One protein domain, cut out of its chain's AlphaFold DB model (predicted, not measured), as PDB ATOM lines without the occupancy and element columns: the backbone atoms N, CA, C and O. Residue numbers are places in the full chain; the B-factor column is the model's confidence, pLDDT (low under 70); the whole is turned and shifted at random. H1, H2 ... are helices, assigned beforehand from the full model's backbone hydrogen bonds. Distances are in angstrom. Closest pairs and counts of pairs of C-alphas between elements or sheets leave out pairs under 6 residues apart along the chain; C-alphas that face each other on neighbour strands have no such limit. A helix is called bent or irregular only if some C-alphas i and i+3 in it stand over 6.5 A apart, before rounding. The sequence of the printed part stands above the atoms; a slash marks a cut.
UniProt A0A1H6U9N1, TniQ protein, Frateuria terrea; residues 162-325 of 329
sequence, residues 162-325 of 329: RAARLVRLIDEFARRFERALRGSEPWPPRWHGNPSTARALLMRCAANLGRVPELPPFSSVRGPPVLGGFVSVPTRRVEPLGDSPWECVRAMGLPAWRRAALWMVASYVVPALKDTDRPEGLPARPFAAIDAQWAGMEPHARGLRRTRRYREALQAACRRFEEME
ATOM      1  N   ARG A 162     168.370 241.102 133.448       93.50
ATOM      2  CA  ARG A 162     168.171 239.819 132.751       93.50
ATOM      3  C   ARG A 162     166.981 239.047 133.321       93.50
ATOM      4  O   ARG A 162     166.096 238.667 132.564       93.50
ATOM      5  N   ALA A 163     166.907 238.907 134.644       94.50
ATOM      6  CA  ALA A 163     165.805 238.221 135.314       94.50
ATOM      7  C   ALA A 163     164.453 238.913 135.053       94.50
ATOM      8  O   ALA A 163     163.466 238.258 134.721       94.50
ATOM      9  N   ALA A 164     164.417 240.249 135.110       95.44
ATOM     10  CA  ALA A 164     163.212 241.025 134.806       95.44
ATOM     11  C   ALA A 164     162.797 240.942 133.329       95.44
ATOM     12  O   ALA A 164     161.608 240.958 133.014       95.44
ATOM     13  N   ARG A 165     163.756 240.860 132.397       94.62
ATOM     14  CA  ARG A 165     163.473 240.579 130.983       94.62
ATOM     15  C   ARG A 165     162.873 239.184 130.819       94.62
ATOM     16  O   ARG A 165     161.845 239.066 130.168       94.62
ATOM     17  N   LEU A 166     163.462 238.167 131.443       94.94
ATOM     18  CA  LEU A 166     163.000 236.785 131.334       94.94
ATOM     19  C   LEU A 166     161.563 236.599 131.841       94.94
ATOM     20  O   LEU A 166     160.732 236.067 131.113       94.94
ATOM     21  N   VAL A 167     161.236 237.102 133.038       96.12
ATOM     22  CA  VAL A 167     159.858 237.032 133.568       96.12
ATOM     23  C   VAL A 167     158.868 237.716 132.623       96.12
ATOM     24  O   VAL A 167     157.824 237.144 132.321       96.12
ATOM     25  N   ARG A 168     159.221 238.888 132.074       95.56
ATOM     26  CA  ARG A 168     158.377 239.578 131.087       95.56
ATOM     27  C   ARG A 168     158.165 238.761 129.814       95.56
ATOM     28  O   ARG A 168     157.047 238.746 129.317       95.56
ATOM     29  N   LEU A 169     159.199 238.087 129.307       95.50
ATOM     30  CA  LEU A 169     159.088 237.230 128.121       95.50
ATOM     31  C   LEU A 169     158.167 236.030 128.372       95.50
ATOM     32  O   LEU A 169     157.352 235.708 127.513       95.50
ATOM     33  N   ILE A 170     158.250 235.405 129.551       96.81
ATOM     34  CA  ILE A 170     157.363 234.295 129.940       96.81
ATOM     35  C   ILE A 170     155.911 234.779 130.048       96.81
ATOM     36  O   ILE A 170     155.005 234.145 129.509       96.81
ATOM     37  N   ASP A 171     155.686 235.914 130.712       97.19
ATOM     38  CA  ASP A 171     154.348 236.484 130.873       97.19
ATOM     39  C   ASP A 171     153.757 236.934 129.517       97.19
ATOM     40  O   ASP A 171     152.568 236.749 129.251       97.19
ATOM     41  N   GLU A 172     154.581 237.492 128.624       96.75
ATOM     42  CA  GLU A 172     154.171 237.845 127.263       96.75
ATOM     43  C   GLU A 172     153.845 236.607 126.424       96.75
ATOM     44  O   GLU A 172     152.832 236.609 125.715       96.75
ATOM     45  N   PHE A 173     154.657 235.550 126.536       97.81
ATOM     46  CA  PHE A 173     154.375 234.262 125.916       97.81
ATOM     47  C   PHE A 173     153.016 233.730 126.373       97.81
ATOM     48  O   PHE A 173     152.185 233.414 125.529       97.81
ATOM     49  N   ALA A 174     152.753 233.712 127.684       98.19
ATOM     50  CA  ALA A 174     151.494 233.237 128.255       98.19
ATOM     51  C   ALA A 174     150.276 233.974 127.680       98.19
ATOM     52  O   ALA A 174     149.318 233.343 127.238       98.19
ATOM     53  N   ARG A 175     150.345 235.309 127.623       97.88
ATOM     54  CA  ARG A 175     149.269 236.158 127.097       97.88
ATOM     55  C   ARG A 175     149.015 235.923 125.607       97.88
ATOM     56  O   ARG A 175     147.868 235.754 125.209       97.88
ATOM     57  N   ARG A 176     150.064 235.919 124.777       98.00
ATOM     58  CA  ARG A 176     149.923 235.668 123.329       98.00
ATOM     59  C   ARG A 176     149.449 234.244 123.059       98.00
ATOM     60  O   ARG A 176     148.604 234.033 122.196       98.00
ATOM     61  N   PHE A 177     149.954 233.278 123.825       98.38
ATOM     62  CA  PHE A 177     149.519 231.892 123.744       98.38
ATOM     63  C   PHE A 177     148.027 231.758 124.068       98.38
ATOM     64  O   PHE A 177     147.304 231.138 123.296       98.38
ATOM     65  N   GLU A 178     147.539 232.394 125.136       98.06
ATOM     66  CA  GLU A 178     146.109 232.413 125.456       98.06
ATOM     67  C   GLU A 178     145.270 232.996 124.314       98.06
ATOM     68  O   GLU A 178     144.290 232.375 123.898       98.06
ATOM     69  N   ARG A 179     145.647 234.171 123.797       98.12
ATOM     70  CA  ARG A 179     144.909 234.841 122.715       98.12
ATOM     71  C   ARG A 179     144.856 233.987 121.453       98.12
ATOM     72  O   ARG A 179     143.784 233.797 120.886       98.12
ATOM     73  N   ALA A 180     145.979 233.382 121.074       98.12
ATOM     74  CA  ALA A 180     146.025 232.478 119.935       98.12
ATOM     75  C   ALA A 180     145.213 231.196 120.163       98.12
ATOM     76  O   ALA A 180     144.527 230.726 119.258       98.12
ATOM     77  N   LEU A 181     145.220 230.648 121.381       97.12
ATOM     78  CA  LEU A 181     144.444 229.455 121.722       97.12
ATOM     79  C   LEU A 181     142.930 229.725 121.757       97.12
ATOM     80  O   LEU A 181     142.141 228.819 121.493       97.12
ATOM     81  N   ARG A 182     142.524 230.966 122.051       97.12
ATOM     82  CA  ARG A 182     141.136 231.447 121.958       97.12
ATOM     83  C   ARG A 182     140.735 231.885 120.546       97.12
ATOM     84  O   ARG A 182     139.567 232.194 120.336       97.12
ATOM     85  N   GLY A 183     141.677 231.939 119.605       97.00
ATOM     86  CA  GLY A 183     141.445 232.430 118.245       97.00
ATOM     87  C   GLY A 183     141.263 233.948 118.139       97.00
ATOM     88  O   GLY A 183     140.773 234.416 117.117       97.00
ATOM     89  N   SER A 184     141.633 234.724 119.164       97.31
ATOM     90  CA  SER A 184     141.530 236.190 119.128       97.31
ATOM     91  C   SER A 184     142.742 236.876 118.493       97.31
ATOM     92  O   SER A 184     142.647 238.033 118.099       97.31
ATOM     93  N   GLU A 185     143.871 236.176 118.375       98.06
ATOM     94  CA  GLU A 185     145.066 236.636 117.661       98.06
ATOM     95  C   GLU A 185     145.676 235.481 116.849       98.06
ATOM     96  O   GLU A 185     145.534 234.319 117.237       98.06
ATOM     97  N   PRO A 186     146.372 235.757 115.733       97.94
ATOM     98  CA  PRO A 186     147.087 234.719 115.001       97.94
ATOM     99  C   PRO A 186     148.278 234.182 115.808       97.94
ATOM    100  O   PRO A 186     148.900 234.893 116.602       97.94
ATOM    101  N   TRP A 187     148.646 232.923 115.560       97.56
ATOM    102  CA  TRP A 187     149.892 232.366 116.083       97.56
ATOM    103  C   TRP A 187     151.095 233.106 115.476       97.56
ATOM    104  O   TRP A 187     151.135 233.270 114.254       97.56
ATOM    105  N   PRO A 188     152.081 233.562 116.273       97.38
ATOM    106  CA  PRO A 188     153.212 234.301 115.729       97.38
ATOM    107  C   PRO A 188     153.995 233.465 114.699       97.38
ATOM    108  O   PRO A 188     154.411 232.354 115.022       97.38
ATOM    109  N   PRO A 189     154.285 233.989 113.495       95.50
ATOM    110  CA  PRO A 189     154.868 233.196 112.404       95.50
ATOM    111  C   PRO A 189     156.298 232.716 112.686       95.50
ATOM    112  O   PRO A 189     156.761 231.749 112.097       95.50
ATOM    113  N   ARG A 190     157.010 233.395 113.596       94.44
ATOM    114  CA  ARG A 190     158.359 233.005 114.037       94.44
ATOM    115  C   ARG A 190     158.348 231.972 115.163       94.44
ATOM    116  O   ARG A 190     159.415 231.550 115.591       94.44
ATOM    117  N   TRP A 191     157.185 231.637 115.717       95.12
ATOM    118  CA  TRP A 191     157.071 230.589 116.723       95.12
ATOM    119  C   TRP A 191     156.842 229.259 116.029       95.12
ATOM    120  O   TRP A 191     156.093 229.163 115.060       95.12
ATOM    121  N   HIS A 192     157.480 228.219 116.537       93.31
ATOM    122  CA  HIS A 192     157.318 226.886 115.991       93.31
ATOM    123  C   HIS A 192     155.902 226.347 116.257       93.31
ATOM    124  O   HIS A 192     155.255 226.690 117.252       93.31
ATOM    125  N   GLY A 193     155.418 225.507 115.340       93.56
ATOM    126  CA  GLY A 193     154.128 224.823 115.417       93.56
ATOM    127  C   GLY A 193     152.896 225.720 115.477       93.56
ATOM    128  O   GLY A 193     152.722 226.592 114.637       93.56
ATOM    129  N   ASN A 194     151.980 225.429 116.406       96.06
ATOM    130  CA  ASN A 194     150.669 226.078 116.505       96.06
ATOM    131  C   ASN A 194     150.139 226.072 117.962       96.06
ATOM    132  O   ASN A 194     150.688 225.349 118.808       96.06
ATOM    133  N   PRO A 195     149.054 226.816 118.270       96.94
ATOM    134  CA  PRO A 195     148.513 226.910 119.628       96.94
ATOM    135  C   PRO A 195     148.103 225.554 120.217       96.94
ATOM    136  O   PRO A 195     148.366 225.279 121.387       96.94
ATOM    137  N   SER A 196     147.491 224.675 119.419       96.56
ATOM    138  CA  SER A 196     147.045 223.353 119.876       96.56
ATOM    139  C   SER A 196     148.218 222.475 120.302       96.56
ATOM    140  O   SER A 196     148.149 221.811 121.337       96.56
ATOM    141  N   THR A 197     149.326 222.511 119.562       95.62
ATOM    142  CA  THR A 197     150.532 221.778 119.945       95.62
ATOM    143  C   THR A 197     151.202 222.388 121.175       95.62
ATOM    144  O   THR A 197     151.556 221.649 122.089       95.62
ATOM    145  N   ALA A 198     151.305 223.717 121.284       96.88
ATOM    146  CA  ALA A 198     151.821 224.358 122.500       96.88
ATOM    147  C   ALA A 198     150.974 224.010 123.741       96.88
ATOM    148  O   ALA A 198     151.510 223.777 124.827       96.88
ATOM    149  N   ARG A 199     149.652 223.878 123.573       97.56
ATOM    150  CA  ARG A 199     148.741 223.373 124.610       97.56
ATOM    151  C   ARG A 199     149.039 221.926 124.981       97.56
ATOM    152  O   ARG A 199     149.047 221.606 126.167       97.56
ATOM    153  N   ALA A 200     149.299 221.064 123.999       96.62
ATOM    154  CA  ALA A 200     149.707 219.687 124.250       96.62
ATOM    155  C   ALA A 200     151.025 219.622 125.034       96.62
ATOM    156  O   ALA A 200     151.088 218.920 126.039       96.62
ATOM    157  N   LEU A 201     152.030 220.419 124.659       96.19
ATOM    158  CA  LEU A 201     153.290 220.531 125.401       96.19
ATOM    159  C   LEU A 201     153.057 220.983 126.848       96.19
ATOM    160  O   LEU A 201     153.580 220.364 127.770       96.19
ATOM    161  N   LEU A 202     152.207 221.989 127.078       97.50
ATOM    162  CA  LEU A 202     151.869 222.434 128.435       97.50
ATOM    163  C   LEU A 202     151.194 221.329 129.264       97.50
ATOM    164  O   LEU A 202     151.529 221.149 130.435       97.50
ATOM    165  N   MET A 203     150.283 220.560 128.663       96.81
ATOM    166  CA  MET A 203     149.664 219.401 129.318       96.81
ATOM    167  C   MET A 203     150.697 218.321 129.658       96.81
ATOM    168  O   MET A 203     150.656 217.780 130.762       96.81
ATOM    169  N   ARG A 204     151.651 218.046 128.756       93.88
ATOM    170  CA  ARG A 204     152.761 217.106 128.999       93.88
ATOM    171  C   ARG A 204     153.670 217.576 130.137       93.88
ATOM    172  O   ARG A 204     154.116 216.751 130.921       93.88
ATOM    173  N   CYS A 205     153.910 218.883 130.253       93.50
ATOM    174  CA  CYS A 205     154.691 219.452 131.351       93.50
ATOM    175  C   CYS A 205     154.002 219.286 132.708       93.50
ATOM    176  O   CYS A 205     154.680 219.038 133.699       93.50
ATOM    177  N   ALA A 206     152.682 219.487 132.769       93.94
ATOM    178  CA  ALA A 206     151.950 219.614 134.028       93.94
ATOM    179  C   ALA A 206     151.381 218.291 134.563       93.94
ATOM    180  O   ALA A 206     151.264 218.128 135.777       93.94
ATOM    181  N   ALA A 207     150.989 217.367 133.683       92.06
ATOM    182  CA  ALA A 207     150.310 216.139 134.081       92.06
ATOM    183  C   ALA A 207     151.298 215.011 134.407       92.06
ATOM    184  O   ALA A 207     152.189 214.698 133.617       92.06
ATOM    185  N   ASN A 208     151.076 214.323 135.531       90.06
ATOM    186  CA  ASN A 208     151.719 213.041 135.791       90.06
ATOM    187  C   ASN A 208     150.951 211.934 135.054       90.06
ATOM    188  O   ASN A 208     149.975 211.383 135.560       90.06
ATOM    189  N   LEU A 209     151.387 211.606 133.837       86.75
ATOM    190  CA  LEU A 209     150.817 210.485 133.086       86.75
ATOM    191  C   LEU A 209     151.422 209.137 133.490       86.75
ATOM    192  O   LEU A 209     151.154 208.160 132.800       86.75
ATOM    193  N   GLY A 210     152.245 209.069 134.539       84.50
ATOM    194  CA  GLY A 210     152.862 207.861 135.082       84.50
ATOM    195  C   GLY A 210     151.925 206.998 135.929       84.50
ATOM    196  O   GLY A 210     150.705 207.038 135.770       84.50
ATOM    197  N   ARG A 211     152.504 206.160 136.798       81.56
ATOM    198  CA  ARG A 211     151.762 205.263 137.717       81.56
ATOM    199  C   ARG A 211     151.966 205.532 139.182       81.56
ATOM    200  O   ARG A 211     151.150 205.114 139.993       81.56
ATOM    201  N   VAL A 212     153.092 206.135 139.498       87.19
ATOM    202  CA  VAL A 212     153.466 206.458 140.858       87.19
ATOM    203  C   VAL A 212     153.443 207.971 141.001       87.19
ATOM    204  O   VAL A 212     153.534 208.681 139.993       87.19
ATOM    205  N   PRO A 213     153.297 208.486 142.225       90.12
ATOM    206  CA  PRO A 213     153.468 209.905 142.469       90.12
ATOM    207  C   PRO A 213     154.870 210.339 142.031       90.12
ATOM    208  O   PRO A 213     155.875 209.788 142.492       90.12
ATOM    209  N   GLU A 214     154.942 211.345 141.166       90.81
ATOM    210  CA  GLU A 214     156.189 211.854 140.586       90.81
ATOM    211  C   GLU A 214     156.191 213.378 140.586       90.81
ATOM    212  O   GLU A 214     155.144 214.025 140.630       90.81
ATOM    213  N   LEU A 215     157.378 213.979 140.553       91.06
ATOM    214  CA  LEU A 215     157.469 215.412 140.301       91.06
ATOM    215  C   LEU A 215     157.051 215.677 138.847       91.06
ATOM    216  O   LEU A 215     157.505 214.956 137.957       91.06
ATOM    217  N   PRO A 216     156.211 216.694 138.576       90.62
ATOM    218  CA  PRO A 216     155.838 217.007 137.207       90.62
ATOM    219  C   PRO A 216     157.092 217.413 136.423       90.62
ATOM    220  O   PRO A 216     157.986 218.028 137.013       90.62
ATOM    221  N   PRO A 217     157.178 217.125 135.116       88.12
ATOM    222  CA  PRO A 217     158.390 217.361 134.333       88.12
ATOM    223  C   PRO A 217     158.996 218.764 134.435       88.12
ATOM    224  O   PRO A 217     160.221 218.908 134.495       88.12
ATOM    225  N   PHE A 218     158.160 219.806 134.539       92.50
ATOM    226  CA  PHE A 218     158.647 221.178 134.719       92.50
ATOM    227  C   PHE A 218     159.376 221.403 136.055       92.50
ATOM    228  O   PHE A 218     159.990 222.444 136.239       92.50
ATOM    229  N   SER A 219     159.376 220.437 136.977       92.81
ATOM    230  CA  SER A 219     160.157 220.498 138.220       92.81
ATOM    231  C   SER A 219     161.663 220.406 137.999       92.81
ATOM    232  O   SER A 219     162.438 220.731 138.894       92.81
ATOM    233  N   SER A 220     162.085 219.989 136.802       90.00
ATOM    234  CA  SER A 220     163.483 220.042 136.366       90.00
ATOM    235  C   SER A 220     163.957 221.457 136.010       90.00
ATOM    236  O   SER A 220     165.163 221.681 135.932       90.00
ATOM    237  N   VAL A 221     163.036 222.414 135.826       91.75
ATOM    238  CA  VAL A 221     163.346 223.815 135.516       91.75
ATOM    239  C   VAL A 221     164.111 224.429 136.685       91.75
ATOM    240  O   VAL A 221     163.554 224.648 137.763       91.75
ATOM    241  N   ARG A 222     165.384 224.754 136.455       90.12
ATOM    242  CA  ARG A 222     166.194 225.554 137.374       90.12
ATOM    243  C   ARG A 222     166.401 226.940 136.784       90.12
ATOM    244  O   ARG A 222     166.617 227.114 135.587       90.12
ATOM    245  N   GLY A 223     166.285 227.942 137.643       86.75
ATOM    246  CA  GLY A 223     166.561 229.326 137.302       86.75
ATOM    247  C   GLY A 223     167.542 229.927 138.302       86.75
ATOM    248  O   GLY A 223     167.634 229.434 139.431       86.75
ATOM    249  N   PRO A 224     168.234 231.017 137.931       90.12
ATOM    250  CA  PRO A 224     169.066 231.761 138.862       90.12
ATOM    251  C   PRO A 224     168.290 232.124 140.142       90.12
ATOM    252  O   PRO A 224     167.112 232.484 140.042       90.12
ATOM    253  N   PRO A 225     168.927 232.138 141.331       92.56
ATOM    254  CA  PRO A 225     168.253 232.444 142.600       92.56
ATOM    255  C   PRO A 225     167.472 233.768 142.606       92.56
ATOM    256  O   PRO A 225     166.481 233.908 143.316       92.56
ATOM    257  N   VAL A 226     167.868 234.733 141.767       94.75
ATOM    258  CA  VAL A 226     167.180 236.026 141.589       94.75
ATOM    259  C   VAL A 226     165.767 235.923 140.996       94.75
ATOM    260  O   VAL A 226     165.009 236.889 141.075       94.75
ATOM    261  N   LEU A 227     165.405 234.777 140.410       95.25
ATOM    262  CA  LEU A 227     164.039 234.455 139.982       95.25
ATOM    263  C   LEU A 227     163.193 233.852 141.113       95.25
ATOM    264  O   LEU A 227     161.993 233.646 140.918       95.25
ATOM    265  N   GLY A 228     163.790 233.588 142.281       91.88
ATOM    266  CA  GLY A 228     163.105 233.059 143.456       91.88
ATOM    267  C   GLY A 228     161.885 233.906 143.816       91.88
ATOM    268  O   GLY A 228     161.978 235.121 143.982       91.88
ATOM    269  N   GLY A 229     160.718 233.265 143.874       92.00
ATOM    270  CA  GLY A 229     159.420 233.914 144.095       92.00
ATOM    271  C   GLY A 229     158.655 234.288 142.818       92.00
ATOM    272  O   GLY A 229     157.433 234.416 142.866       92.00
ATOM    273  N   PHE A 230     159.330 234.388 141.668       97.25
ATOM    274  CA  PHE A 230     158.703 234.638 140.361       97.25
ATOM    275  C   PHE A 230     158.589 233.370 139.527       97.25
ATOM    276  O   PHE A 230     157.576 233.174 138.860       97.25
ATOM    277  N   VAL A 231     159.610 232.518 139.587       96.88
ATOM    278  CA  VAL A 231     159.643 231.189 138.983       96.88
ATOM    279  C   VAL A 231     159.996 230.210 140.089       96.88
ATOM    280  O   VAL A 231     160.985 230.384 140.799       96.88
ATOM    281  N   SER A 232     159.163 229.196 140.269       95.94
ATOM    282  CA  SER A 232     159.414 228.119 141.217       95.94
ATOM    283  C   SER A 232     158.768 226.843 140.712       95.94
ATOM    284  O   SER A 232     157.949 226.862 139.795       95.94
ATOM    285  N   VAL A 233     159.141 225.729 141.322       95.19
ATOM    286  CA  VAL A 233     158.632 224.407 140.972       95.19
ATOM    287  C   VAL A 233     157.986 223.757 142.192       95.19
ATOM    288  O   VAL A 233     158.317 224.126 143.326       95.19
ATOM    289  N   PRO A 234     157.031 222.835 142.007       93.94
ATOM    290  CA  PRO A 234     156.489 222.071 143.113       93.94
ATOM    291  C   PRO A 234     157.578 221.195 143.725       93.94
ATOM    292  O   PRO A 234     158.379 220.575 143.032       93.94
ATOM    293  N   THR A 235     157.584 221.131 145.051       92.25
ATOM    294  CA  THR A 235     158.445 220.220 145.817       92.25
ATOM    295  C   THR A 235     157.743 218.906 146.141       92.25
ATOM    296  O   THR A 235     158.383 217.934 146.531       92.25
ATOM    297  N   ARG A 236     156.414 218.870 145.987       91.31
ATOM    298  CA  ARG A 236     155.589 217.690 146.229       91.31
ATOM    299  C   ARG A 236     155.356 216.939 144.932       91.31
ATOM    300  O   ARG A 236     155.129 217.542 143.884       91.31
ATOM    301  N   ARG A 237     155.383 215.614 145.039       92.31
ATOM    302  CA  ARG A 237     154.990 214.710 143.963       92.31
ATOM    303  C   ARG A 237     153.502 214.897 143.664       92.31
ATOM    304  O   ARG A 237     152.707 215.129 144.571       92.31
ATOM    305  N   VAL A 238     153.160 214.824 142.388       89.38
ATOM    306  CA  VAL A 238     151.798 214.888 141.868       89.38
ATOM    307  C   VAL A 238     151.325 213.458 141.662       89.38
ATOM    308  O   VAL A 238     152.049 212.643 141.086       89.38
ATOM    309  N   GLU A 239     150.128 213.150 142.145       89.81
ATOM    310  CA  GLU A 239     149.497 211.847 141.937       89.81
ATOM    311  C   GLU A 239     149.309 211.549 140.441       89.81
ATOM    312  O   GLU A 239     149.168 212.480 139.639       89.81
ATOM    313  N   PRO A 240     149.296 210.268 140.037       85.19
ATOM    314  CA  PRO A 240     148.947 209.886 138.676       85.19
ATOM    315  C   PRO A 240     147.622 210.508 138.230       85.19
ATOM    316  O   PRO A 240     146.681 210.654 139.012       85.19
ATOM    317  N   LEU A 241     147.540 210.856 136.947       86.44
ATOM    318  CA  LEU A 241     146.380 211.522 136.372       86.44
ATOM    319  C   LEU A 241     145.083 210.724 136.606       86.44
ATOM    320  O   LEU A 241     144.880 209.669 136.004       86.44
ATOM    321  N   GLY A 242     144.181 211.279 137.419       79.50
ATOM    322  CA  GLY A 242     142.806 210.785 137.569       79.50
ATOM    323  C   GLY A 242     141.838 211.323 136.505       79.50
ATOM    324  O   GLY A 242     140.912 210.623 136.091       79.50
ATOM    325  N   ASP A 243     142.085 212.544 136.017       83.25
ATOM    326  CA  ASP A 243     141.163 213.306 135.163       83.25
ATOM    327  C   ASP A 243     141.759 213.667 133.789       83.25
ATOM    328  O   ASP A 243     142.554 212.921 133.228       83.25
ATOM    329  N   SER A 244     141.308 214.753 133.160       91.94
ATOM    330  CA  SER A 244     141.902 215.256 131.916       91.94
ATOM    331  C   SER A 244     143.258 215.918 132.210       91.94
ATOM    332  O   SER A 244     143.357 216.641 133.201       91.94
ATOM    333  N   PRO A 245     144.291 215.773 131.353       94.25
ATOM    334  CA  PRO A 245     145.579 216.455 131.536       94.25
ATOM    335  C   PRO A 245     145.445 217.978 131.667       94.25
ATOM    336  O   PRO A 245     146.252 218.633 132.324       94.25
ATOM    337  N   TRP A 246     144.404 218.553 131.057       96.38
ATOM    338  CA  TRP A 246     144.105 219.976 131.177       96.38
ATOM    339  C   TRP A 246     143.708 220.381 132.603       96.38
ATOM    340  O   TRP A 246     144.026 221.485 133.036       96.38
ATOM    341  N   GLU A 247     143.091 219.483 133.369       95.12
ATOM    342  CA  GLU A 247     142.742 219.744 134.768       95.12
ATOM    343  C   GLU A 247     143.987 219.858 135.650       95.12
ATOM    344  O   GLU A 247     143.998 220.671 136.570       95.12
ATOM    345  N   CYS A 248     145.079 219.151 135.322       94.94
ATOM    346  CA  CYS A 248     146.373 219.369 135.974       94.94
ATOM    347  C   CYS A 248     146.901 220.783 135.714       94.94
ATOM    348  O   CYS A 248     147.442 221.409 136.622       94.94
ATOM    349  N   VAL A 249     146.702 221.319 134.504       97.12
ATOM    350  CA  VAL A 249     147.090 222.699 134.178       97.12
ATOM    351  C   VAL A 249     146.261 223.695 134.995       97.12
ATOM    352  O   VAL A 249     146.818 224.605 135.608       97.12
ATOM    353  N   ARG A 250     144.940 223.494 135.065       97.12
ATOM    354  CA  ARG A 250     144.015 224.319 135.865       97.12
ATOM    355  C   ARG A 250     144.264 224.208 137.373       97.12
ATOM    356  O   ARG A 250     143.911 225.123 138.116       97.12
ATOM    357  N   ALA A 251     144.890 223.119 137.824       95.50
ATOM    358  CA  ALA A 251     145.268 222.902 139.218       95.50
ATOM    359  C   ALA A 251     146.540 223.656 139.635       95.50
ATOM    360  O   ALA A 251     146.811 223.782 140.829       95.50
ATOM    361  N   MET A 252     147.315 224.193 138.684       96.00
ATOM    362  CA  MET A 252     148.518 224.978 138.975       96.00
ATOM    363  C   MET A 252     148.157 226.399 139.418       96.00
ATOM    364  O   MET A 252     148.326 227.365 138.676       96.00
ATOM    365  N   GLY A 253     147.675 226.546 140.649       96.00
ATOM    366  CA  GLY A 253     147.287 227.845 141.190       96.00
ATOM    367  C   GLY A 253     148.434 228.861 141.230       96.00
ATOM    368  O   GLY A 253     148.311 229.984 140.724       96.00
ATOM    369  N   LEU A 254     149.583 228.451 141.774       97.44
ATOM    370  CA  LEU A 254     150.738 229.323 141.987       97.44
ATOM    371  C   LEU A 254     151.235 229.919 140.652       97.44
ATOM    372  O   LEU A 254     151.708 229.166 139.795       97.44
ATOM    373  N   PRO A 255     151.222 231.259 140.470       98.25
ATOM    374  CA  PRO A 255     151.729 231.892 139.252       98.25
ATOM    375  C   PRO A 255     153.182 231.515 138.947       98.25
ATOM    376  O   PRO A 255     153.552 231.366 137.788       98.25
ATOM    377  N   ALA A 256     154.001 231.306 139.981       97.88
ATOM    378  CA  ALA A 256     155.399 230.919 139.822       97.88
ATOM    379  C   ALA A 256     155.585 229.511 139.224       97.88
ATOM    380  O   ALA A 256     156.475 229.327 138.394       97.88
ATOM    381  N   TRP A 257     154.711 228.553 139.564       97.88
ATOM    382  CA  TRP A 257     154.700 227.218 138.948       97.88
ATOM    383  C   TRP A 257     154.247 227.284 137.496       97.88
ATOM    384  O   TRP A 257     154.873 226.698 136.614       97.88
ATOM    385  N   ARG A 258     153.199 228.071 137.225       98.19
ATOM    386  CA  ARG A 258     152.737 228.318 135.858       98.19
ATOM    387  C   ARG A 258     153.826 228.956 135.002       98.19
ATOM    388  O   ARG A 258     154.030 228.505 133.882       98.19
ATOM    389  N   ARG A 259     154.571 229.936 135.529       98.19
ATOM    390  CA  ARG A 259     155.734 230.516 134.837       98.19
ATOM    391  C   ARG A 259     156.808 229.476 134.542       98.19
ATOM    392  O   ARG A 259     157.319 229.489 133.433       98.19
ATOM    393  N   ALA A 260     157.122 228.567 135.465       97.50
ATOM    394  CA  ALA A 260     158.089 227.497 135.202       97.50
ATOM    395  C   ALA A 260     157.623 226.563 134.067       97.50
ATOM    396  O   ALA A 260     158.370 226.319 133.120       97.50
ATOM    397  N   ALA A 261     156.364 226.114 134.110       97.56
ATOM    398  CA  ALA A 261     155.783 225.281 133.058       97.56
ATOM    399  C   ALA A 261     155.749 226.003 131.697       97.56
ATOM    400  O   ALA A 261     156.142 225.435 130.679       97.56
ATOM    401  N   LEU A 262     155.334 227.272 131.677       97.94
ATOM    402  CA  LEU A 262     155.290 228.095 130.468       97.94
ATOM    403  C   LEU A 262     156.684 228.443 129.948       97.94
ATOM    404  O   LEU A 262     156.857 228.494 128.740       97.94
ATOM    405  N   TRP A 263     157.679 228.629 130.815       96.81
ATOM    406  CA  TRP A 263     159.067 228.852 130.407       96.81
ATOM    407  C   TRP A 263     159.639 227.620 129.705       96.81
ATOM    408  O   TRP A 263     160.242 227.749 128.640       96.81
ATOM    409  N   MET A 264     159.371 226.424 130.236       95.38
ATOM    410  CA  MET A 264     159.727 225.167 129.578       95.38
ATOM    411  C   MET A 264     159.082 225.055 128.187       95.38
ATOM    412  O   MET A 264     159.786 224.801 127.213       95.38
ATOM    413  N   VAL A 265     157.775 225.315 128.058       96.25
ATOM    414  CA  VAL A 265     157.096 225.295 126.747       96.25
ATOM    415  C   VAL A 265     157.652 226.375 125.812       96.25
ATOM    416  O   VAL A 265     157.960 226.095 124.656       96.25
ATOM    417  N   ALA A 266     157.837 227.600 126.305       95.69
ATOM    418  CA  ALA A 266     158.336 228.723 125.519       95.69
ATOM    419  C   ALA A 266     159.759 228.479 125.001       95.69
ATOM    420  O   ALA A 266     160.048 228.848 123.869       95.69
ATOM    421  N   SER A 267     160.619 227.803 125.772       93.19
ATOM    422  CA  SER A 267     161.975 227.431 125.332       93.19
ATOM    423  C   SER A 267     161.995 226.480 124.130       93.19
ATOM    424  O   SER A 267     163.003 226.390 123.436       93.19
ATOM    425  N   TYR A 268     160.876 225.797 123.874       90.38
ATOM    426  CA  TYR A 268     160.695 224.882 122.748       90.38
ATOM    427  C   TYR A 268     159.952 225.535 121.573       90.38
ATOM    428  O   TYR A 268     160.180 225.223 120.410       90.38
ATOM    429  N   VAL A 269     159.040 226.457 121.880       93.44
ATOM    430  CA  VAL A 269     158.168 227.109 120.897       93.44
ATOM    431  C   VAL A 269     158.784 228.383 120.313       93.44
ATOM    432  O   VAL A 269     158.530 228.715 119.157       93.44
ATOM    433  N   VAL A 270     159.570 229.119 121.099       94.06
ATOM    434  CA  VAL A 270     160.089 230.444 120.746       94.06
ATOM    435  C   VAL A 270     161.592 230.339 120.468       94.06
ATOM    436  O   VAL A 270     162.367 230.268 121.422       94.06
ATOM    437  N   PRO A 271     162.036 230.407 119.196       88.75
ATOM    438  CA  PRO A 271     163.451 230.251 118.842       88.75
ATOM    439  C   PRO A 271     164.372 231.192 119.625       88.75
ATOM    440  O   PRO A 271     165.394 230.780 120.155       88.75
ATOM    441  N   ALA A 272     163.951 232.449 119.798       84.12
ATOM    442  CA  ALA A 272     164.723 233.474 120.500       84.12
ATOM    443  C   ALA A 272     164.984 233.179 121.995       84.12
ATOM    444  O   ALA A 272     165.800 233.863 122.605       84.12
ATOM    445  N   LEU A 273     164.283 232.211 122.602       85.38
ATOM    446  CA  LEU A 273     164.516 231.777 123.985       85.38
ATOM    447  C   LEU A 273     165.434 230.550 124.085       85.38
ATOM    448  O   LEU A 273     165.907 230.257 125.184       85.38
ATOM    449  N   LYS A 274     165.680 229.834 122.980       71.00
ATOM    450  CA  LYS A 274     166.365 228.532 122.975       71.00
ATOM    451  C   LYS A 274     167.848 228.633 123.352       71.00
ATOM    452  O   LYS A 274     168.347 227.733 124.024       71.00
ATOM    453  N   ASP A 275     168.502 229.742 123.005       73.50
ATOM    454  CA  ASP A 275     169.965 229.845 123.103       73.50
ATOM    455  C   ASP A 275     170.447 230.611 124.343       73.50
ATOM    456  O   ASP A 275     171.357 230.165 125.038       73.50
ATOM    457  N   THR A 276     169.838 231.754 124.675       77.38
ATOM    458  CA  THR A 276     170.351 232.630 125.750       77.38
ATOM    459  C   THR A 276     169.601 232.517 127.067       77.38
ATOM    460  O   THR A 276     170.130 232.888 128.115       77.38
ATOM    461  N   ASP A 277     168.354 232.059 127.034       85.94
ATOM    462  CA  ASP A 277     167.431 232.138 128.169       85.94
ATOM    463  C   ASP A 277     166.701 230.808 128.417       85.94
ATOM    464  O   ASP A 277     165.623 230.779 129.020       85.94
ATOM    465  N   ARG A 278     167.296 229.696 127.972       88.56
ATOM    466  CA  ARG A 278     166.836 228.342 128.285       88.56
ATOM    467  C   ARG A 278     166.963 228.082 129.793       88.56
ATOM    468  O   ARG A 278     167.971 228.476 130.381       88.56
ATOM    469  N   PRO A 279     165.990 227.403 130.429       87.88
ATOM    470  CA  PRO A 279     166.137 227.014 131.822       87.88
ATOM    471  C   PRO A 279     167.327 226.083 132.038       87.88
ATOM    472  O   PRO A 279     167.548 225.147 131.265       87.88
ATOM    473  N   GLU A 280     168.056 226.302 133.127       86.81
ATOM    474  CA  GLU A 280     169.136 225.412 133.539       86.81
ATOM    475  C   GLU A 280     168.564 224.040 133.924       86.81
ATOM    476  O   GLU A 280     167.468 223.930 134.478       86.81
ATOM    477  N   GLY A 281     169.306 222.974 133.617       81.69
ATOM    478  CA  GLY A 281     168.914 221.598 133.934       81.69
ATOM    479  C   GLY A 281     167.823 221.000 133.037       81.69
ATOM    480  O   GLY A 281     167.556 219.805 133.150       81.69
ATOM    481  N   LEU A 282     167.224 221.774 132.124       86.06
ATOM    482  CA  LEU A 282     166.242 221.250 131.179       86.06
ATOM    483  C   LEU A 282     166.950 220.402 130.099       86.06
ATOM    484  O   LEU A 282     167.738 220.969 129.333       86.06
ATOM    485  N   PRO A 283     166.662 219.087 129.976       85.31
ATOM    486  CA  PRO A 283     167.303 218.219 128.983       85.31
ATOM    487  C   PRO A 283     167.164 218.781 127.574       85.31
ATOM    488  O   PRO A 283     166.132 219.386 127.291       85.31
ATOM    489  N   ALA A 284     168.141 218.541 126.687       83.06
ATOM    490  CA  ALA A 284     168.158 219.049 125.307       83.06
ATOM    491  C   ALA A 284     166.810 218.853 124.584       83.06
ATOM    492  O   ALA A 284     166.286 219.806 124.009       83.06
ATOM    493  N   ARG A 285     166.227 217.656 124.732       86.31
ATOM    494  CA  ARG A 285     164.899 217.263 124.243       86.31
ATOM    495  C   ARG A 285     164.008 216.876 125.430       86.31
ATOM    496  O   ARG A 285     163.868 215.688 125.732       86.31
ATOM    497  N   PRO A 286     163.434 217.848 126.155       86.25
ATOM    498  CA  PRO A 286     162.794 217.559 127.433       86.25
ATOM    499  C   PRO A 286     161.506 216.746 127.254       86.25
ATOM    500  O   PRO A 286     161.187 215.909 128.087       86.25
ATOM    501  N   PHE A 287     160.807 216.918 126.133       88.88
ATOM    502  CA  PHE A 287     159.593 216.172 125.814       88.88
ATOM    503  C   PHE A 287     159.872 214.720 125.409       88.88
ATOM    504  O   PHE A 287     159.179 213.820 125.877       88.88
ATOM    505  N   ALA A 288     160.953 214.460 124.669       87.75
ATOM    506  CA  ALA A 288     161.400 213.091 124.412       87.75
ATOM    507  C   ALA A 288     161.797 212.366 125.713       87.75
ATOM    508  O   ALA A 288     161.478 211.194 125.893       87.75
ATOM    509  N   ALA A 289     162.436 213.071 126.657       87.25
ATOM    510  CA  ALA A 289     162.753 212.513 127.974       87.25
ATOM    511  C   ALA A 289     161.484 212.162 128.777       87.25
ATOM    512  O   ALA A 289     161.422 211.097 129.391       87.25
ATOM    513  N   ILE A 290     160.453 213.013 128.717       87.31
ATOM    514  CA  ILE A 290     159.135 212.740 129.311       87.31
ATOM    515  C   ILE A 290     158.496 211.492 128.681       87.31
ATOM    516  O   ILE A 290     157.970 210.639 129.394       87.31
ATOM    517  N   ASP A 291     158.560 211.354 127.355       88.06
ATOM    518  CA  ASP A 291     158.005 210.183 126.668       88.06
ATOM    519  C   ASP A 291     158.731 208.895 127.040       88.06
ATOM    520  O   ASP A 291     158.078 207.882 127.294       88.06
ATOM    521  N   ALA A 292     160.061 208.935 127.122       87.38
ATOM    522  CA  ALA A 292     160.869 207.796 127.543       87.38
ATOM    523  C   ALA A 292     160.517 207.356 128.974       87.38
ATOM    524  O   ALA A 292     160.320 206.166 129.225       87.38
ATOM    525  N   GLN A 293     160.343 208.316 129.890       84.00
ATOM    526  CA  GLN A 293     159.877 208.055 131.254       84.00
ATOM    527  C   GLN A 293     158.508 207.359 131.255       84.00
ATOM    528  O   GLN A 293     158.284 206.416 132.011       84.00
ATOM    529  N   TRP A 294     157.587 207.773 130.384       84.19
ATOM    530  CA  TRP A 294     156.271 207.143 130.276       84.19
ATOM    531  C   TRP A 294     156.302 205.753 129.632       84.19
ATOM    532  O   TRP A 294     155.495 204.899 130.021       84.19
ATOM    533  N   ALA A 295     157.189 205.532 128.659       82.31
ATOM    534  CA  ALA A 295     157.310 204.285 127.906       82.31
ATOM    535  C   ALA A 295     157.807 203.117 128.771       82.31
ATOM    536  O   ALA A 295     157.306 202.006 128.621       82.31
ATOM    537  N   GLY A 296     158.695 203.369 129.739       75.94
ATOM    538  CA  GLY A 296     159.227 202.346 130.651       75.94
ATOM    539  C   GLY A 296     158.214 201.733 131.635       75.94
ATOM    540  O   GLY A 296     158.584 200.908 132.463       75.94
ATOM    541  N   MET A 297     156.935 202.121 131.576       71.06
ATOM    542  CA  MET A 297     155.879 201.655 132.480       71.06
ATOM    543  C   MET A 297     154.823 200.805 131.734       71.06
ATOM    544  O   MET A 297     153.779 201.327 131.332       71.06
ATOM    545  N   GLU A 298     155.058 199.489 131.614       63.66
ATOM    546  CA  GLU A 298     154.264 198.428 130.919       63.66
ATOM    547  C   GLU A 298     152.841 198.170 131.491       63.66
ATOM    548  O   GLU A 298     152.735 197.825 132.677       63.66
ATOM    549  N   PRO A 299     151.710 198.462 130.799       57.09
ATOM    550  CA  PRO A 299     150.343 198.523 131.375       57.09
ATOM    551  C   PRO A 299     149.706 197.190 131.772       57.09
ATOM    552  O   PRO A 299     149.428 196.361 130.914       57.09
ATOM    553  N   HIS A 300     149.310 197.034 133.043       56.09
ATOM    554  CA  HIS A 300     148.556 195.849 133.501       56.09
ATOM    555  C   HIS A 300     147.146 196.123 134.070       56.09
ATOM    556  O   HIS A 300     146.479 195.194 134.508       56.09
ATOM    557  N   ALA A 301     146.607 197.353 134.013       65.81
ATOM    558  CA  ALA A 301     145.283 197.665 134.586       65.81
ATOM    559  C   ALA A 301     144.381 198.539 133.689       65.81
ATOM    560  O   ALA A 301     144.854 199.410 132.959       65.81
ATOM    561  N   ARG A 302     143.049 198.356 133.787       61.91
ATOM    562  CA  ARG A 302     142.017 199.089 133.011       61.91
ATOM    563  C   ARG A 302     142.098 200.618 133.153       61.91
ATOM    564  O   ARG A 302     141.866 201.309 132.163       61.91
ATOM    565  N   GLY A 303     142.491 201.136 134.323       62.53
ATOM    566  CA  GLY A 303     142.698 202.577 134.552       62.53
ATOM    567  C   GLY A 303     143.752 203.205 133.628       62.53
ATOM    568  O   GLY A 303     143.654 204.374 133.270       62.53
ATOM    569  N   LEU A 304     144.696 202.405 133.120       70.62
ATOM    570  CA  LEU A 304     145.773 202.879 132.252       70.62
ATOM    571  C   LEU A 304     145.347 203.073 130.794       70.62
ATOM    572  O   LEU A 304     146.081 203.708 130.041       70.62
ATOM    573  N   ARG A 305     144.170 202.583 130.368       82.38
ATOM    574  CA  ARG A 305     143.700 202.787 128.984       82.38
ATOM    575  C   ARG A 305     143.446 204.264 128.688       82.38
ATOM    576  O   ARG A 305     143.818 204.739 127.619       82.38
ATOM    577  N   ARG A 306     142.845 204.995 129.634       84.56
ATOM    578  CA  ARG A 306     142.591 206.439 129.497       84.56
ATOM    579  C   ARG A 306     143.907 207.214 129.448       84.56
ATOM    580  O   ARG A 306     144.119 207.987 128.520       84.56
ATOM    581  N   THR A 307     144.812 206.942 130.385       85.81
ATOM    582  CA  THR A 307     146.137 207.573 130.439       85.81
ATOM    583  C   THR A 307     146.956 207.284 129.185       85.81
ATOM    584  O   THR A 307     147.538 208.203 128.620       85.81
ATOM    585  N   ARG A 308     146.938 206.044 128.679       86.12
ATOM    586  CA  ARG A 308     147.582 205.672 127.412       86.12
ATOM    587  C   ARG A 308     147.024 206.467 126.231       86.12
ATOM    588  O   ARG A 308     147.810 207.048 125.496       86.12
ATOM    589  N   ARG A 309     145.696 206.575 126.102       89.62
ATOM    590  CA  ARG A 309     145.065 207.400 125.056       89.62
ATOM    591  C   ARG A 309     145.480 208.867 125.153       89.62
ATOM    592  O   ARG A 309     145.740 209.485 124.128       89.62
ATOM    593  N   TYR A 310     145.574 209.422 126.365       91.19
ATOM    594  CA  TYR A 310     146.083 210.783 126.543       91.19
ATOM    595  C   TYR A 310     147.548 210.907 126.124       91.19
ATOM    596  O   TYR A 310     147.869 211.848 125.407       91.19
ATOM    597  N   ARG A 311     148.419 209.966 126.509       89.94
ATOM    598  CA  ARG A 311     149.827 209.953 126.074       89.94
ATOM    599  C   ARG A 311     149.927 209.925 124.548       89.94
ATOM    600  O   ARG A 311     150.545 210.812 123.973       89.94
ATOM    601  N   GLU A 312     149.249 208.977 123.902       91.38
ATOM    602  CA  GLU A 312     149.251 208.816 122.442       91.38
ATOM    603  C   GLU A 312     148.723 210.069 121.727       91.38
ATOM    604  O   GLU A 312     149.332 210.530 120.761       91.38
ATOM    605  N   ALA A 313     147.631 210.664 122.221       92.62
ATOM    606  CA  ALA A 313     147.064 211.887 121.652       92.62
ATOM    607  C   ALA A 313     147.997 213.097 121.820       92.62
ATOM    608  O   ALA A 313     148.177 213.873 120.882       92.62
ATOM    609  N   LEU A 314     148.614 213.256 122.995       92.06
ATOM    610  CA  LEU A 314     149.558 214.343 123.261       92.06
ATOM    611  C   LEU A 314     150.837 214.191 122.430       92.06
ATOM    612  O   LEU A 314     151.312 215.184 121.882       92.06
ATOM    613  N   GLN A 315     151.356 212.972 122.288       91.19
ATOM    614  CA  GLN A 315     152.496 212.670 121.419       91.19
ATOM    615  C   GLN A 315     152.153 212.954 119.958       91.19
ATOM    616  O   GLN A 315     152.865 213.701 119.297       91.19
ATOM    617  N   ALA A 316     151.018 212.446 119.462       91.62
ATOM    618  CA  ALA A 316     150.546 212.713 118.103       91.62
ATOM    619  C   ALA A 316     150.411 214.213 117.809       91.62
ATOM    620  O   ALA A 316     150.841 214.666 116.751       91.62
ATOM    621  N   ALA A 317     149.903 214.999 118.762       90.69
ATOM    622  CA  ALA A 317     149.798 216.450 118.622       90.69
ATOM    623  C   ALA A 317     151.164 217.164 118.546       90.69
ATOM    624  O   ALA A 317     151.224 218.299 118.065       90.69
ATOM    625  N   CYS A 318     152.243 216.522 119.014       89.75
ATOM    626  CA  CYS A 318     153.593 217.086 119.087       89.75
ATOM    627  C   CYS A 318     154.573 216.566 118.018       89.75
ATOM    628  O   CYS A 318     155.578 217.234 117.801       89.75
ATOM    629  N   ARG A 319     154.297 215.452 117.317       85.62
ATOM    630  CA  ARG A 319     155.256 214.805 116.384       85.62
ATOM    631  C   ARG A 319     155.908 215.757 115.378       85.62
ATOM    632  O   ARG A 319     157.117 215.714 115.190       85.62
ATOM    633  N   ARG A 320     155.134 216.686 114.802       74.62
ATOM    634  CA  ARG A 320     155.642 217.646 113.800       74.62
ATOM    635  C   ARG A 320     156.758 218.553 114.335       74.62
ATOM    636  O   ARG A 320     157.586 219.009 113.559       74.62
ATOM    637  N   PHE A 321     156.791 218.826 115.642       75.44
ATOM    638  CA  PHE A 321     157.905 219.571 116.242       75.44
ATOM    639  C   PHE A 321     159.176 218.734 116.335       75.44
ATOM    640  O   PHE A 321     160.267 219.254 116.132       75.44
ATOM    641  N   GLU A 322     159.037 217.461 116.687       71.75
ATOM    642  CA  GLU A 322     160.170 216.558 116.898       71.75
ATOM    643  C   GLU A 322     160.869 216.247 115.566       71.75
ATOM    644  O   GLU A 322     162.094 216.189 115.515       71.75
ATOM    645  N   GLU A 323     160.104 216.172 114.473       77.44
ATOM    646  CA  GLU A 323     160.622 216.046 113.105       77.44
ATOM    647  C   GLU A 323     161.423 217.285 112.664       77.44
ATOM    648  O   GLU A 323     162.471 217.149 112.037       77.44
ATOM    649  N   MET A 324     160.987 218.493 113.041       70.25
ATOM    650  CA  MET A 324     161.697 219.740 112.720       70.25
ATOM    651  C   MET A 324     163.033 219.890 113.461       70.25
ATOM    652  O   MET A 324     163.963 220.484 112.925       70.25
ATOM    653  N   GLU A 325     163.151 219.368 114.686       66.06
ATOM    654  CA  GLU A 325     164.417 219.368 115.442       66.06
ATOM    655  C   GLU A 325     165.365 218.218 115.056       66.06
ATOM    656  O   GLU A 325     166.503 218.171 115.529       66.06
TER     657      GLU A 325
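This is residues 162 to 325 of the 329 residues of the protein "TniQ protein" of Frateuria terrea (UniProt A0A1H6U9N1). A compact body of crossed helices is built round H2, which sits in the middle; H5 and H8 pack on roughly opposite sides of it, and H1 crosses H5 and reaches H2 with residues 177 to 181. The small helices H3 and H4 pack on H2 near residue 206, and the long stretch 221 to 244, with no named element, runs round the outside. The printed part has 164 residues with eight named helices, H1 to H8 in chain order, and no named strand; the class is all helix. The whole is compact, with a radius of gyration of the C-alphas of 15.3 A and spans of 48 by 33 by 27 A.

H1, residues 162 to 181, begins with C-alpha 162 at (168.171, 239.819, 132.751) and is 28.1 A long. H2, residues 195 to 206, is 16.5 A long and ends with C-alpha 206 at (151.950, 219.614, 134.028). H3 holds residues 217 to 220 and H4 residues 245 to 250. H3 is neither bent nor irregular, but only just: C-alphas 217 and 220 are 6.1 A apart. H5, residues 255 to 269, is 20.0 A long; H6 holds residues 271 to 274. H7, residues 286 to 295, is 14.4 A long. H8, residues 304 to 324, is 30.3 A long and ends with C-alpha 324 at (161.697, 219.740, 112.720). H8 has a kink of 44 degrees near residue 318 and is irregular: C-alphas 317 and 320 are 7.7 A apart.

H2 is the hub, touching six helices. H2 and H5 touch at a steep tilt of 53 degrees, opposite ways, with Cys 205 and Ala 261 as closest C-alphas, 6.2 A. With residues 314 to 318 alone H8 touches H2, closest C-alphas Ala 200 and Leu 314, 5.4 A, at a steep tilt of 55 degrees, opposite ways. H1 touches H2, closest C-alphas Leu 181 and Pro 195, 5.2 A. H1 and H5 touch about perpendicular, at 78 degrees, closest C-alphas Ile 170 and Trp 263, 5.7 A. H4 touches H2 about perpendicular, at 84 degrees, closest C-alphas Met 203 and Pro 245, 5.5 A. H3 touches H2, closest C-alphas Cys 205 and Pro 217, 5.2 A, and H5, closest C-alphas Phe 218 and Ala 261, 5.3 A. H7 only just touches H2, with 3 pairs of C-alphas within 8 A, the closest Arg 204 and Phe 287, 7.6 A. H6 and H5 touch only at the corner, closest C-alphas Ser 267 and Lys 274, 5.1 A. H1 and H8 are apart. Every O i to N i+4 pair is within hydrogen-bond range in H1, H2, H4 and H7, against 10 of 11 in H5 and 14 of 17 in H8; H3 and H6 are too short for such a pair.

The two C-alphas farthest apart are those of Arg 162 and Arg 302, 48.4 A. The printed part has no cut. The links H1 to H2, H3 to H4 and H6 to H7 are long. Mean pLDDT of the printed part is 89.9, with residues 298 to 303 and residue 325 under 70.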